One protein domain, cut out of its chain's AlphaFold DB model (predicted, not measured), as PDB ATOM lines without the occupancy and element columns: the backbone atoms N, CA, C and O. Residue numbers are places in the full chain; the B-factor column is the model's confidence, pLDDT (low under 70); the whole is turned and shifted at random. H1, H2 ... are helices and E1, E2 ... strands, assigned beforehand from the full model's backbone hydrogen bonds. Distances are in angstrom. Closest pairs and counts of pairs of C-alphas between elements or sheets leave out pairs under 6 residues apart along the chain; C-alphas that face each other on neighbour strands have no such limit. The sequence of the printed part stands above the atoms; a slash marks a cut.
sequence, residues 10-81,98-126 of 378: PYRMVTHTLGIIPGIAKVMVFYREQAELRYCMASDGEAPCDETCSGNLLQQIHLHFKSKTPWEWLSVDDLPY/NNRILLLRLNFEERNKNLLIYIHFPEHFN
ATOM      1  N   PRO A  10     -25.133 -34.777   4.867       87.75
ATOM      2  CA  PRO A  10     -24.361 -35.164   3.680       87.75
ATOM      3  C   PRO A  10     -23.732 -36.553   3.804       87.75
ATOM      4  O   PRO A  10     -23.815 -37.333   2.859       87.75
ATOM      5  N   TYR A  11     -23.192 -36.896   4.979       89.31
ATOM      6  CA  TYR A  11     -22.668 -38.235   5.260       89.31
ATOM      7  C   TYR A  11     -23.757 -39.293   5.065       89.31
ATOM      8  O   TYR A  11     -23.578 -40.271   4.342       89.31
ATOM      9  N   ARG A  12     -24.937 -39.061   5.656       89.12
ATOM     10  CA  ARG A  12     -26.079 -39.977   5.516       89.12
ATOM     11  C   ARG A  12     -26.523 -40.109   4.062       89.12
ATOM     12  O   ARG A  12     -26.859 -41.209   3.640       89.12
ATOM     13  N   MET A  13     -26.493 -39.019   3.293       90.88
ATOM     14  CA  MET A  13     -26.835 -39.030   1.869       90.88
ATOM     15  C   MET A  13     -25.863 -39.869   1.037       90.88
ATOM     16  O   MET A  13     -26.322 -40.645   0.198       90.88
ATOM     17  N   VAL A  14     -24.552 -39.755   1.268       90.75
ATOM     18  CA  VAL A  14     -23.538 -40.569   0.574       90.75
ATOM     19  C   VAL A  14     -23.757 -42.053   0.869       90.75
ATOM     20  O   VAL A  14     -23.950 -42.841  -0.059       90.75
ATOM     21  N   THR A  15     -23.834 -42.419   2.150       89.31
ATOM     22  CA  THR A  15     -24.040 -43.807   2.588       89.31
ATOM     23  C   THR A  15     -25.353 -44.387   2.063       89.31
ATOM     24  O   THR A  15     -25.394 -45.524   1.598       89.31
ATOM     25  N   HIS A  16     -26.437 -43.605   2.088       90.69
ATOM     26  CA  HIS A  16     -27.733 -44.041   1.570       90.69
ATOM     27  C   HIS A  16     -27.701 -44.258   0.053       90.69
ATOM     28  O   HIS A  16     -28.253 -45.239  -0.436       90.69
ATOM     29  N   THR A  17     -27.028 -43.378  -0.695       90.00
ATOM     30  CA  THR A  17     -26.920 -43.495  -2.158       90.00
ATOM     31  C   THR A  17     -26.132 -44.743  -2.559       90.00
ATOM     32  O   THR A  17     -26.599 -45.489  -3.418       90.00
ATOM     33  N   LEU A  18     -25.003 -45.017  -1.889       88.38
ATOM     34  CA  LEU A  18     -24.235 -46.260  -2.056       88.38
ATOM     35  C   LEU A  18     -25.061 -47.509  -1.719       88.38
ATOM     36  O   LEU A  18     -24.960 -48.519  -2.406       88.38
ATOM     37  N   GLY A  19     -25.924 -47.431  -0.704       85.06
ATOM     38  CA  GLY A  19     -26.789 -48.546  -0.313       85.06
ATOM     39  C   GLY A  19     -27.963 -48.825  -1.262       85.06
ATOM     40  O   GLY A  19     -28.410 -49.967  -1.340       85.06
ATOM     41  N   ILE A  20     -28.486 -47.817  -1.974       86.31
ATOM     42  CA  ILE A  20     -29.614 -48.008  -2.908       86.31
ATOM     43  C   ILE A  20     -29.161 -48.707  -4.193       86.31
ATOM     44  O   ILE A  20     -29.909 -49.523  -4.733       86.31
ATOM     45  N   ILE A  21     -27.978 -48.360  -4.705       79.62
ATOM     46  CA  ILE A  21     -27.505 -48.846  -6.001       79.62
ATOM     47  C   ILE A  21     -26.238 -49.679  -5.802       79.62
ATOM     48  O   ILE A  21     -25.143 -49.120  -5.722       79.62
ATOM     49  N   PRO A  22     -26.352 -51.012  -5.760       76.19
ATOM     50  CA  PRO A  22     -25.174 -51.858  -5.689       76.19
ATOM     51  C   PRO A  22     -24.331 -51.704  -6.961       76.19
ATOM     52  O   PRO A  22     -24.860 -51.709  -8.075       76.19
ATOM     53  N   GLY A  23     -23.012 -51.590  -6.797       78.38
ATOM     54  CA  GLY A  23     -22.059 -51.540  -7.908       78.38
ATOM     55  C   GLY A  23     -21.836 -50.160  -8.532       78.38
ATOM     56  O   GLY A  23     -21.247 -50.085  -9.609       78.38
ATOM     57  N   ILE A  24     -22.284 -49.068  -7.901       86.56
ATOM     58  CA  ILE A  24     -21.788 -47.726  -8.256       86.56
ATOM     59  C   ILE A  24     -20.366 -47.546  -7.732       86.56
ATOM     60  O   ILE A  24     -20.039 -48.021  -6.653       86.56
ATOM     61  N   ALA A  25     -19.516 -46.849  -8.482       86.25
ATOM     62  CA  ALA A  25     -18.100 -46.735  -8.140       86.25
ATOM     63  C   ALA A  25     -17.853 -45.706  -7.028       86.25
ATOM     64  O   ALA A  25     -17.027 -45.922  -6.142       86.25
ATOM     65  N   LYS A  26     -18.550 -44.565  -7.099       90.12
ATOM     66  CA  LYS A  26     -18.304 -43.408  -6.232       90.12
ATOM     67  C   LYS A  26     -19.518 -42.488  -6.158       90.12
ATOM     68  O   LYS A  26     -20.207 -42.270  -7.156       90.12
ATOM     69  N   VAL A  27     -19.733 -41.889  -4.991       92.06
ATOM     70  CA  VAL A  27     -20.726 -40.829  -4.778       92.06
ATOM     71  C   VAL A  27     -20.048 -39.600  -4.187       92.06
ATOM     72  O   VAL A  27     -19.229 -39.718  -3.279       92.06
ATOM     73  N   MET A  28     -20.410 -38.417  -4.681       91.38
ATOM     74  CA  MET A  28     -19.985 -37.134  -4.117       91.38
ATOM     75  C   MET A  28     -21.191 -36.228  -3.894       91.38
ATOM     76  O   MET A  28     -21.954 -35.970  -4.821       91.38
ATOM     77  N   VAL A  29     -21.346 -35.707  -2.683       92.06
ATOM     78  CA  VAL A  29     -22.415 -34.786  -2.294       92.06
ATOM     79  C   VAL A  29     -21.801 -33.438  -1.948       92.06
ATOM     80  O   VAL A  29     -21.140 -33.306  -0.923       92.06
ATOM     81  N   PHE A  30     -22.052 -32.424  -2.769       90.44
ATOM     82  CA  PHE A  30     -21.666 -31.043  -2.492       90.44
ATOM     83  C   PHE A  30     -22.802 -30.296  -1.808       90.44
ATOM     84  O   PHE A  30     -23.961 -30.378  -2.223       90.44
ATOM     85  N   TYR A  31     -22.462 -29.516  -0.788       88.81
ATOM     86  CA  TYR A  31     -23.422 -28.770   0.012       88.81
ATOM     87  C   TYR A  31     -22.826 -27.463   0.530       88.81
ATOM     88  O   TYR A  31     -21.612 -27.263   0.531       88.81
ATOM     89  N   ARG A  32     -23.700 -26.552   0.971       85.00
ATOM     90  CA  ARG A  32     -23.285 -25.292   1.599       85.00
ATOM     91  C   ARG A  32     -23.522 -25.292   3.099       85.00
ATOM     92  O   ARG A  32     -24.634 -25.553   3.580       85.00
ATOM     93  N   GLU A  33     -22.487 -24.900   3.822       81.25
ATOM     94  CA  GLU A  33     -22.495 -24.699   5.262       81.25
ATOM     95  C   GLU A  33     -21.907 -23.321   5.567       81.25
ATOM     96  O   GLU A  33     -20.783 -23.036   5.189       81.25
ATOM     97  N   GLN A  34     -22.703 -22.428   6.170       71.62
ATOM     98  CA  GLN A  34     -22.265 -21.077   6.570       71.62
ATOM     99  C   GLN A  34     -21.509 -20.286   5.473       71.62
ATOM    100  O   GLN A  34     -20.583 -19.544   5.764       71.62
ATOM    101  N   ALA A  35     -21.956 -20.418   4.216       73.00
ATOM    102  CA  ALA A  35     -21.380 -19.835   2.991       73.00
ATOM    103  C   ALA A  35     -20.137 -20.534   2.403       73.00
ATOM    104  O   ALA A  35     -19.772 -20.227   1.267       73.00
ATOM    105  N   GLU A  36     -19.573 -21.534   3.078       82.38
ATOM    106  CA  GLU A  36     -18.530 -22.393   2.521       82.38
ATOM    107  C   GLU A  36     -19.136 -23.547   1.713       82.38
ATOM    108  O   GLU A  36     -20.167 -24.126   2.076       82.38
ATOM    109  N   LEU A  37     -18.502 -23.867   0.582       84.50
ATOM    110  CA  LEU A  37     -18.838 -25.041  -0.212       84.50
ATOM    111  C   LEU A  37     -18.013 -26.225   0.292       84.50
ATOM    112  O   LEU A  37     -16.783 -26.202   0.248       84.50
ATOM    113  N   ARG A  38     -18.707 -27.267   0.732       88.06
ATOM    114  CA  ARG A  38     -18.122 -28.508   1.233       88.06
ATOM    115  C   ARG A  38     -18.589 -29.676   0.392       88.06
ATOM    116  O   ARG A  38     -19.595 -29.574  -0.320       88.06
ATOM    117  N   TYR A  39     -17.864 -30.779   0.477       89.00
ATOM    118  CA  TYR A  39     -18.261 -32.014  -0.161       89.00
ATOM    119  C   TYR A  39     -18.009 -33.208   0.741       89.00
ATOM    120  O   TYR A  39     -17.031 -33.259   1.477       89.00
ATOM    121  N   CYS A  40     -18.918 -34.171   0.663       89.75
ATOM    122  CA  CYS A  40     -18.746 -35.479   1.259       89.75
ATOM    123  C   CYS A  40     -18.657 -36.508   0.137       89.75
ATOM    124  O   CYS A  40     -19.457 -36.451  -0.801       89.75
ATOM    125  N   MET A  41     -17.696 -37.425   0.193       89.94
ATOM    126  CA  MET A  41     -17.567 -38.469  -0.820       89.94
ATOM    127  C   MET A  41     -17.216 -39.821  -0.225       89.94
ATOM    128  O   MET A  41     -16.587 -39.899   0.824       89.94
ATOM    129  N   ALA A  42     -17.607 -40.876  -0.929       90.00
ATOM    130  CA  ALA A  42     -17.183 -42.239  -0.652       90.00
ATOM    131  C   ALA A  42     -17.140 -43.036  -1.955       90.00
ATOM    132  O   ALA A  42     -17.998 -42.854  -2.832       90.00
ATOM    133  N   SER A  43     -16.152 -43.916  -2.059       87.75
ATOM    134  CA  SER A  43     -16.121 -44.986  -3.053       87.75
ATOM    135  C   SER A  43     -16.803 -46.233  -2.488       87.75
ATOM    136  O   SER A  43     -17.034 -46.329  -1.279       87.75
ATOM    137  N   ASP A  44     -17.136 -47.195  -3.347       81.50
ATOM    138  CA  ASP A  44     -17.692 -48.472  -2.888       81.50
ATOM    139  C   ASP A  44     -16.751 -49.166  -1.884       81.50
ATOM    140  O   ASP A  44     -15.550 -49.300  -2.121       81.50
ATOM    141  N   GLY A  45     -17.294 -49.580  -0.737       76.94
ATOM    142  CA  GLY A  45     -16.537 -50.200   0.357       76.94
ATOM    143  C   GLY A  45     -15.699 -49.255   1.234       76.94
ATOM    144  O   GLY A  45     -15.112 -49.721   2.212       76.94
ATOM    145  N   GLU A  46     -15.658 -47.949   0.947       84.69
ATOM    146  CA  GLU A  46     -14.921 -46.954   1.740       84.69
ATOM    147  C   GLU A  46     -15.844 -46.158   2.678       84.69
ATOM    148  O   GLU A  46     -17.027 -45.940   2.406       84.69
ATOM    149  N   ALA A  47     -15.301 -45.696   3.809       83.12
ATOM    150  CA  ALA A  47     -16.025 -44.790   4.696       83.12
ATOM    151  C   ALA A  47     -16.095 -43.378   4.077       83.12
ATOM    152  O   ALA A  47     -15.088 -42.915   3.537       83.12
ATOM    153  N   PRO A  48     -17.228 -42.657   4.188       87.88
ATOM    154  CA  PRO A  48     -17.312 -41.300   3.666       87.88
ATOM    155  C   PRO A  48     -16.353 -40.324   4.351       87.88
ATOM    156  O   PRO A  48     -16.285 -40.281   5.582       87.88
ATOM    157  N   CYS A  49     -15.669 -39.504   3.555       84.44
ATOM    158  CA  CYS A  49     -14.885 -38.358   4.017       84.44
ATOM    159  C   CYS A  49     -15.646 -37.042   3.783       84.44
ATOM    160  O   CYS A  49     -16.503 -36.968   2.902       84.44
ATOM    161  N   ASP A  50     -15.358 -36.010   4.582       84.12
ATOM    162  CA  ASP A  50     -15.946 -34.663   4.495       84.12
ATOM    163  C   ASP A  50     -14.813 -33.636   4.396       84.12
ATOM    164  O   ASP A  50     -13.963 -33.551   5.284       84.12
ATOM    165  N   GLU A  51     -14.792 -32.877   3.302       80.25
ATOM    166  CA  GLU A  51     -13.725 -31.938   2.969       80.25
ATOM    167  C   GLU A  51     -14.279 -30.594   2.462       80.25
ATOM    168  O   GLU A  51     -15.395 -30.476   1.942       80.25
ATOM    169  N   THR A  52     -13.479 -29.537   2.600       80.62
ATOM    170  CA  THR A  52     -13.778 -28.197   2.076       80.62
ATOM    171  C   THR A  52     -13.289 -28.048   0.634       80.62
ATOM    172  O   THR A  52     -12.191 -28.472   0.274       80.62
ATOM    173  N   CYS A  53     -14.094 -27.416  -0.227       76.75
ATOM    174  CA  CYS A  53     -13.682 -27.128  -1.604       76.75
ATOM    175  C   CYS A  53     -12.704 -25.942  -1.641       76.75
ATOM    176  O   CYS A  53     -12.980 -24.903  -1.042       76.75
ATOM    177  N   SER A  54     -11.618 -26.037  -2.414       69.12
ATOM    178  CA  SER A  54     -10.640 -24.950  -2.584       69.12
ATOM    179  C   SER A  54     -10.570 -24.410  -4.027       69.12
ATOM    180  O   SER A  54     -10.830 -25.115  -5.004       69.12
ATOM    181  N   GLY A  55     -10.219 -23.124  -4.170       67.19
ATOM    182  CA  GLY A  55      -9.796 -22.508  -5.437       67.19
ATOM    183  C   GLY A  55     -10.831 -22.486  -6.577       67.19
ATOM    184  O   GLY A  55     -12.007 -22.178  -6.380       67.19
ATOM    185  N   ASN A  56     -10.366 -22.783  -7.799       65.12
ATOM    186  CA  ASN A  56     -11.138 -22.719  -9.054       65.12
ATOM    187  C   ASN A  56     -12.331 -23.691  -9.110       65.12
ATOM    188  O   ASN A  56     -13.304 -23.431  -9.824       65.12
ATOM    189  N   LEU A  57     -12.290 -24.777  -8.333       67.56
ATOM    190  CA  LEU A  57     -13.358 -25.777  -8.258       67.56
ATOM    191  C   LEU A  57     -14.678 -25.169  -7.752       67.56
ATOM    192  O   LEU A  57     -15.761 -25.502  -8.235       67.56
ATOM    193  N   LEU A  58     -14.587 -24.206  -6.831       68.38
ATOM    194  CA  LEU A  58     -15.737 -23.536  -6.225       68.38
ATOM    195  C   LEU A  58     -16.558 -22.765  -7.271       68.38
ATOM    196  O   LEU A  58     -17.791 -22.818  -7.257       68.38
ATOM    197  N   GLN A  59     -15.891 -22.096  -8.219       69.00
ATOM    198  CA  GLN A  59     -16.556 -21.335  -9.282       69.00
ATOM    199  C   GLN A  59     -17.278 -22.246 -10.280       69.00
ATOM    200  O   GLN A  59     -18.408 -21.947 -10.669       69.00
ATOM    201  N   GLN A  60     -16.667 -23.370 -10.660       74.12
ATOM    202  CA  GLN A  60     -17.262 -24.301 -11.621       74.12
ATOM    203  C   GLN A  60     -18.471 -25.035 -11.023       74.12
ATOM    204  O   GLN A  60     -19.535 -25.080 -11.639       74.12
ATOM    205  N   ILE A  61     -18.375 -25.498  -9.772       80.25
ATOM    206  CA  ILE A  61     -19.499 -26.158  -9.089       80.25
ATOM    207  C   ILE A  61     -20.653 -25.180  -8.829       80.25
ATOM    208  O   ILE A  61     -21.825 -25.553  -8.922       80.25
ATOM    209  N   HIS A  62     -20.355 -23.906  -8.557       76.56
ATOM    210  CA  HIS A  62     -21.384 -22.883  -8.380       76.56
ATOM    211  C   HIS A  62     -22.296 -22.738  -9.611       76.56
ATOM    212  O   HIS A  62     -23.489 -22.470  -9.451       76.56
ATOM    213  N   LEU A  63     -21.775 -22.939 -10.826       77.50
ATOM    214  CA  LEU A  63     -22.584 -22.906 -12.047       77.50
ATOM    215  C   LEU A  63     -23.604 -24.047 -12.079       77.50
ATOM    216  O   LEU A  63     -24.756 -23.825 -12.449       77.50
ATOM    217  N   HIS A  64     -23.235 -25.238 -11.603       81.19
ATOM    218  CA  HIS A  64     -24.158 -26.369 -11.551       81.19
ATOM    219  C   HIS A  64     -25.311 -26.158 -10.564       81.19
ATOM    220  O   HIS A  64     -26.404 -26.640 -10.839       81.19
ATOM    221  N   PHE A  65     -25.130 -25.379  -9.491       77.38
ATOM    222  CA  PHE A  65     -26.233 -24.984  -8.600       77.38
ATOM    223  C   PHE A  65     -27.250 -24.030  -9.254       77.38
ATOM    224  O   PHE A  65     -28.368 -23.918  -8.758       77.38
ATOM    225  N   LYS A  66     -26.875 -23.312 -10.323       77.00
ATOM    226  CA  LYS A  66     -27.737 -22.320 -10.993       77.00
ATOM    227  C   LYS A  66     -28.628 -22.914 -12.087       77.00
ATOM    228  O   LYS A  66     -29.557 -22.242 -12.532       77.00
ATOM    229  N   SER A  67     -28.346 -24.136 -12.544       80.44
ATOM    230  CA  SER A  67     -29.158 -24.781 -13.579       80.44
ATOM    231  C   SER A  67     -30.548 -25.147 -13.053       80.44
ATOM    232  O   SER A  67     -30.683 -25.621 -11.927       80.44
ATOM    233  N   LYS A  68     -31.576 -24.973 -13.894       77.81
ATOM    234  CA  LYS A  68     -32.961 -25.371 -13.588       77.81
ATOM    235  C   LYS A  68     -33.240 -26.857 -13.849       77.81
ATOM    236  O   LYS A  68     -34.306 -27.336 -13.478       77.81
ATOM    237  N   THR A  69     -32.330 -27.579 -14.504       87.12
ATOM    238  CA  THR A  69     -32.529 -29.000 -14.821       87.12
ATOM    239  C   THR A  69     -32.263 -29.877 -13.588       87.12
ATOM    240  O   THR A  69     -31.169 -29.804 -13.022       87.12
ATOM    241  N   PRO A  70     -33.220 -30.724 -13.161       88.56
ATOM    242  CA  PRO A  70     -33.114 -31.486 -11.909       88.56
ATOM    243  C   PRO A  70     -31.998 -32.535 -11.941       88.56
ATOM    244  O   PRO A  70     -31.408 -32.851 -10.908       88.56
ATOM    245  N   TRP A  71     -31.672 -33.040 -13.129       93.19
ATOM    246  CA  TRP A  71     -30.566 -33.960 -13.342       93.19
ATOM    247  C   TRP A  71     -29.917 -33.763 -14.710       93.19
ATOM    248  O   TRP A  71     -30.499 -33.157 -15.610       93.19
ATOM    249  N   GLU A  72     -28.697 -34.268 -14.853       91.31
ATOM    250  CA  GLU A  72     -27.920 -34.253 -16.091       91.31
ATOM    251  C   GLU A  72     -26.935 -35.426 -16.103       91.31
ATOM    252  O   GLU A  72     -26.387 -35.779 -15.059       91.31
ATOM    253  N   TRP A  73     -26.714 -36.025 -17.274       90.12
ATOM    254  CA  TRP A  73     -25.678 -37.039 -17.470       90.12
ATOM    255  C   TRP A  73     -24.430 -36.385 -18.056       90.12
ATOM    256  O   TRP A  73     -24.508 -35.723 -19.089       90.12
ATOM    257  N   LEU A  74     -23.300 -36.577 -17.387       88.31
ATOM    258  CA  LEU A  74     -22.010 -35.969 -17.692       88.31
ATOM    259  C   LEU A  74     -20.994 -37.043 -18.084       88.31
ATOM    260  O   LEU A  74     -21.049 -38.180 -17.594       88.31
ATOM    261  N   SER A  75     -20.058 -36.668 -18.950       84.06
ATOM    262  CA  SER A  75     -18.833 -37.431 -19.177       84.06
ATOM    263  C   SER A  75     -17.777 -37.073 -18.129       84.06
ATOM    264  O   SER A  75     -17.919 -36.104 -17.379       84.06
ATOM    265  N   VAL A  76     -16.704 -37.858 -18.081       77.94
ATOM    266  CA  VAL A  76     -15.552 -37.586 -17.211       77.94
ATOM    267  C   VAL A  76     -14.908 -36.234 -17.559       77.94
ATOM    268  O   VAL A  76     -14.553 -35.473 -16.665       77.94
ATOM    269  N   ASP A  77     -14.863 -35.878 -18.844       74.00
ATOM    270  CA  ASP A  77     -14.299 -34.607 -19.323       74.00
ATOM    271  C   ASP A  77     -15.148 -33.380 -18.946       74.00
ATOM    272  O   ASP A  77     -14.657 -32.247 -18.930       74.00
ATOM    273  N   ASP A  78     -16.431 -33.590 -18.633       73.75
ATOM    274  CA  ASP A  78     -17.332 -32.537 -18.163       73.75
ATOM    275  C   ASP A  78     -17.194 -32.287 -16.645       73.75
ATOM    276  O   ASP A  78     -17.830 -31.368 -16.113       73.75
ATOM    277  N   LEU A  79     -16.386 -33.079 -15.923       74.94
ATOM    278  CA  LEU A  79     -16.238 -32.952 -14.475       74.94
ATOM    279  C   LEU A  79     -15.379 -31.743 -14.083       74.94
ATOM    280  O   LEU A  79     -14.240 -31.607 -14.524       74.94
ATOM    281  N   PRO A  80     -15.855 -30.895 -13.155       68.75
ATOM    282  CA  PRO A  80     -15.126 -29.694 -12.762       68.75
ATOM    283  C   PRO A  80     -13.913 -29.955 -11.848       68.75
ATOM    284  O   PRO A  80     -13.195 -29.014 -11.510       68.75
ATOM    285  N   TYR A  81     -13.698 -31.205 -11.414       69.38
ATOM    286  CA  TYR A  81     -12.651 -31.615 -10.464       69.38
ATOM    287  C   TYR A  81     -11.622 -32.601 -11.030       69.38
ATOM    288  O   TYR A  81     -10.661 -32.910 -10.327       69.38
ATOM    289  N   ASN A  98     -20.564 -42.412 -23.415       72.06
ATOM    290  CA  ASN A  98     -19.506 -41.946 -22.513       72.06
ATOM    291  C   ASN A  98     -20.030 -41.171 -21.294       72.06
ATOM    292  O   ASN A  98     -19.283 -40.927 -20.343       72.06
ATOM    293  N   ASN A  99     -21.315 -40.801 -21.279       83.88
ATOM    294  CA  ASN A  99     -21.907 -40.067 -20.164       83.88
ATOM    295  C   ASN A  99     -22.287 -41.032 -19.038       83.88
ATOM    296  O   ASN A  99     -23.391 -41.583 -19.030       83.88
ATOM    297  N   ARG A 100     -21.367 -41.258 -18.103       86.00
ATOM    298  CA  ARG A 100     -21.504 -42.247 -17.018       86.00
ATOM    299  C   ARG A 100     -21.664 -41.630 -15.637       86.00
ATOM    300  O   ARG A 100     -21.787 -42.358 -14.658       86.00
ATOM    301  N   ILE A 101     -21.674 -40.306 -15.544       90.44
ATOM    302  CA  ILE A 101     -21.866 -39.612 -14.278       90.44
ATOM    303  C   ILE A 101     -23.250 -38.988 -14.262       90.44
ATOM    304  O   ILE A 101     -23.583 -38.177 -15.122       90.44
ATOM    305  N   LEU A 102     -24.053 -39.337 -13.265       92.44
ATOM    306  CA  LEU A 102     -25.335 -38.691 -13.029       92.44
ATOM    307  C   LEU A 102     -25.154 -37.563 -12.017       92.44
ATOM    308  O   LEU A 102     -24.808 -37.805 -10.862       92.44
ATOM    309  N   LEU A 103     -25.428 -36.338 -12.450       93.19
ATOM    310  CA  LEU A 103     -25.532 -35.170 -11.591       93.19
ATOM    311  C   LEU A 103     -26.998 -34.940 -11.223       93.19
ATOM    312  O   LEU A 103     -27.826 -34.721 -12.103       93.19
ATOM    313  N   LEU A 104     -27.309 -34.932  -9.930       94.00
ATOM    314  CA  LEU A 104     -28.615 -34.572  -9.378       94.00
ATOM    315  C   LEU A 104     -28.534 -33.236  -8.643       94.00
ATOM    316  O   LEU A 104     -27.584 -32.984  -7.902       94.00
ATOM    317  N   ARG A 105     -29.557 -32.397  -8.812       93.31
ATOM    318  CA  ARG A 105     -29.655 -31.066  -8.202       93.31
ATOM    319  C   ARG A 105     -30.869 -31.004  -7.288       93.31
ATOM    320  O   ARG A 105     -31.993 -30.860  -7.756       93.31
ATOM    321  N   LEU A 106     -30.652 -31.109  -5.979       91.88
ATOM    322  CA  LEU A 106     -31.725 -31.059  -4.985       91.88
ATOM    323  C   LEU A 106     -31.787 -29.651  -4.384       91.88
ATOM    324  O   LEU A 106     -30.855 -29.230  -3.700       91.88
ATOM    325  N   ASN A 107     -32.870 -28.919  -4.642       88.38
ATOM    326  CA  ASN A 107     -33.092 -27.571  -4.116       88.38
ATOM    327  C   ASN A 107     -34.242 -27.584  -3.099       88.38
ATOM    328  O   ASN A 107     -35.362 -27.968  -3.431       88.38
ATOM    329  N   PHE A 108     -33.960 -27.154  -1.870       86.25
ATOM    330  CA  PHE A 108     -34.935 -26.993  -0.794       86.25
ATOM    331  C   PHE A 108     -35.063 -25.504  -0.444       86.25
ATOM    332  O   PHE A 108     -34.483 -25.032   0.541       86.25
ATOM    333  N   GLU A 109     -35.836 -24.769  -1.249       79.50
ATOM    334  CA  GLU A 109     -35.992 -23.307  -1.157       79.50
ATOM    335  C   GLU A 109     -36.456 -22.846   0.231       79.50
ATOM    336  O   GLU A 109     -35.836 -21.970   0.830       79.50
ATOM    337  N   GLU A 110     -37.465 -23.515   0.800       75.06
ATOM    338  CA  GLU A 110     -38.008 -23.234   2.143       75.06
ATOM    339  C   GLU A 110     -36.950 -23.272   3.256       75.06
ATOM    340  O   GLU A 110     -37.137 -22.726   4.343       75.06
ATOM    341  N   ARG A 111     -35.841 -23.975   3.012       73.88
ATOM    342  CA  ARG A 111     -34.784 -24.231   3.994       73.88
ATOM    343  C   ARG A 111     -33.469 -23.563   3.616       73.88
ATOM    344  O   ARG A 111     -32.519 -23.677   4.388       73.88
ATOM    345  N   ASN A 112     -33.410 -22.887   2.465       80.31
ATOM    346  CA  ASN A 112     -32.188 -22.335   1.882       80.31
ATOM    347  C   ASN A 112     -31.046 -23.375   1.837       80.31
ATOM    348  O   ASN A 112     -29.906 -23.107   2.231       80.31
ATOM    349  N   LYS A 113     -31.379 -24.610   1.436       84.62
ATOM    350  CA  LYS A 113     -30.444 -25.741   1.365       84.62
ATOM    351  C   LYS A 113     -30.459 -26.337  -0.031       84.62
ATOM    352  O   LYS A 113     -31.492 -26.811  -0.484       84.62
ATOM    353  N   ASN A 114     -29.289 -26.371  -0.664       87.38
ATOM    354  CA  ASN A 114     -29.105 -26.950  -1.990       87.38
ATOM    355  C   ASN A 114     -28.016 -28.014  -1.930       87.38
ATOM    356  O   ASN A 114     -26.973 -27.780  -1.314       87.38
ATOM    357  N   LEU A 115     -28.246 -29.132  -2.612       90.44
ATOM    358  CA  LEU A 115     -27.318 -30.250  -2.718       90.44
ATOM    359  C   LEU A 115     -27.073 -30.589  -4.181       90.44
ATOM    360  O   LEU A 115     -28.008 -30.622  -4.982       90.44
ATOM    361  N   LEU A 116     -25.817 -30.875  -4.508       91.88
ATOM    362  CA  LEU A 116     -25.454 -31.517  -5.766       91.88
ATOM    363  C   LEU A 116     -24.933 -32.907  -5.456       91.88
ATOM    364  O   LEU A 116     -24.051 -33.047  -4.613       91.88
ATOM    365  N   ILE A 117     -25.458 -33.915  -6.139       93.00
ATOM    366  CA  ILE A 117     -25.031 -35.302  -5.963       93.00
ATOM    367  C   ILE A 117     -24.484 -35.793  -7.295       93.00
ATOM    368  O   ILE A 117     -25.214 -35.816  -8.279       93.00
ATOM    369  N   TYR A 118     -23.212 -36.177  -7.316       92.62
ATOM    370  CA  TYR A 118     -22.576 -36.854  -8.439       92.62
ATOM    371  C   TYR A 118     -22.519 -38.342  -8.129       92.62
ATOM    372  O   TYR A 118     -21.968 -38.739  -7.102       92.62
ATOM    373  N   ILE A 119     -23.076 -39.153  -9.019       92.81
ATOM    374  CA  ILE A 119     -23.084 -40.610  -8.922       92.81
ATOM    375  C   ILE A 119     -22.294 -41.152 -10.106       92.81
ATOM    376  O   ILE A 119     -22.665 -40.920 -11.257       92.81
ATOM    377  N   HIS A 120     -21.199 -41.847  -9.817       91.38
ATOM    378  CA  HIS A 120     -20.296 -42.407 -10.817       91.38
ATOM    379  C   HIS A 120     -20.648 -43.869 -11.072       91.38
ATOM    380  O   HIS A 120     -20.519 -44.711 -10.178       91.38
ATOM    381  N   PHE A 121     -21.074 -44.171 -12.295       89.06
ATOM    382  CA  PHE A 121     -21.345 -45.537 -12.730       89.06
ATOM    383  C   PHE A 121     -20.106 -46.131 -13.421       89.06
ATOM    384  O   PHE A 121     -19.470 -45.438 -14.220       89.06
ATOM    385  N   PRO A 122     -19.745 -47.398 -13.144       84.88
ATOM    386  CA  PRO A 122     -18.636 -48.056 -13.827       84.88
ATOM    387  C   PRO A 122     -18.934 -48.315 -15.312       84.88
ATOM    388  O   PRO A 122     -20.079 -48.288 -15.761       84.88
ATOM    389  N   GLU A 123     -17.879 -48.624 -16.064       77.31
ATOM    390  CA  GLU A 123     -17.896 -48.850 -17.515       77.31
ATOM    391  C   GLU A 123     -18.940 -49.849 -18.005       77.31
ATOM    392  O   GLU A 123     -19.643 -49.593 -18.978       77.31
ATOM    393  N   HIS A 124     -19.064 -50.965 -17.295       77.06
ATOM    394  CA  HIS A 124     -19.965 -52.058 -17.642       77.06
ATOM    395  C   HIS A 124     -21.096 -52.189 -16.627       77.06
ATOM    396  O   HIS A 124     -21.449 -53.289 -16.196       77.06
ATOM    397  N   PHE A 125     -21.629 -51.050 -16.182       80.06
ATOM    398  CA  PHE A 125     -22.693 -51.034 -15.193       80.06
ATOM    399  C   PHE A 125     -23.979 -51.661 -15.745       80.06
ATOM    400  O   PHE A 125     -24.535 -51.214 -16.750       80.06
ATOM    401  N   ASN A 126     -24.483 -52.672 -15.038       76.19
ATOM    402  CA  ASN A 126     -25.701 -53.382 -15.394       76.19
ATOM    403  C   ASN A 126     -26.806 -53.091 -14.378       76.19
ATOM    404  O   ASN A 126     -26.795 -53.614 -13.265       76.19
TER     405      ASN A 126
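Overview. This is residues 10 to 81 and 98 to 126 of the 378 residues of an uncharacterized protein of Bacteroidetes bacterium GWF2_43_11 (UniProt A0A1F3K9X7). One twisted antiparallel sheet of six strands stands between two helices, with H1 lying along the strands on one face and H2 crossing them on the opposite face, in three layers. The sheet's order is E3 E2 E1 E6 E5 E4. The printed part has 101 residues; along the chain come H1, E1, E2, E3, H2, E4, E5 and E6, of mixed class. It is compact, with a radius of gyration of the C-alphas of 13.2 A, and spans 37 by 28 by 27 A.

Arrangement. Inner strands E1, residues 26 to 33, and E6, residues 113 to 120, are antiparallel neighbours at 165 degrees, with N 30 and O 116 2.8 A apart. E2, residues 36 to 43, forms a hairpin with E1 (N 29 and O 40, 2.8 A), and edge strand E3, residues 49 to 52, forms one with E2 (N 39 and O 51, 2.9 A); E1, E2 and E3 are a meander, each strand the antiparallel neighbour of the one before. E5, residues 101 to 108, forms a hairpin with E6 (N 104 and O 117, 2.8 A), and its other neighbour is edge strand E4, residues 71 to 74 (N 72 and O 103, 2.9 A). H1, residues 10 to 20, is on the sheet at a height of 8.4 A, over E2 and E1, and runs along the strands, at 22 degrees to E1 on the local plane; its closest C-alphas to E1 are those of Val 14 and Val 27, 6.1 A apart. H2, residues 56 to 66, is on the opposite face at a height of 8.5 A, only just over E6, on which 3 of its C-alphas fall, and runs across the strands, at 70 degrees to E6 on the local plane; the closest C-alphas of H2 and E6 are those of Phe 65 and Leu 116, 7.2 A apart. Every O i to N i+4 pair is within hydrogen-bond range in H1, and 4 of 7 in H2.

Along the chain. H1 begins at C-alpha 10 (-24.361, -35.164, 3.680) and is 15.4 A long; H2 is 16.7 A. E1, E2, E5 and E6 measure 22.4, 23.4, 22.6 and 23.0 A; E6 ends at C-alpha 120 (-20.296, -42.407, -10.817).

Size, cuts and confidence. The C-alphas of Gln 34 and His 124, 39.4 A apart, are the farthest. Residues 82 to 97 are not printed, and C-alphas 81 and 98 are 17.3 A apart across this cut, in the link from E4 to E5. Of the links that are printed whole, each is tight. The mean pLDDT of the printed part is 83.4; residues 54 to 59 and 80 to 81 are under 70.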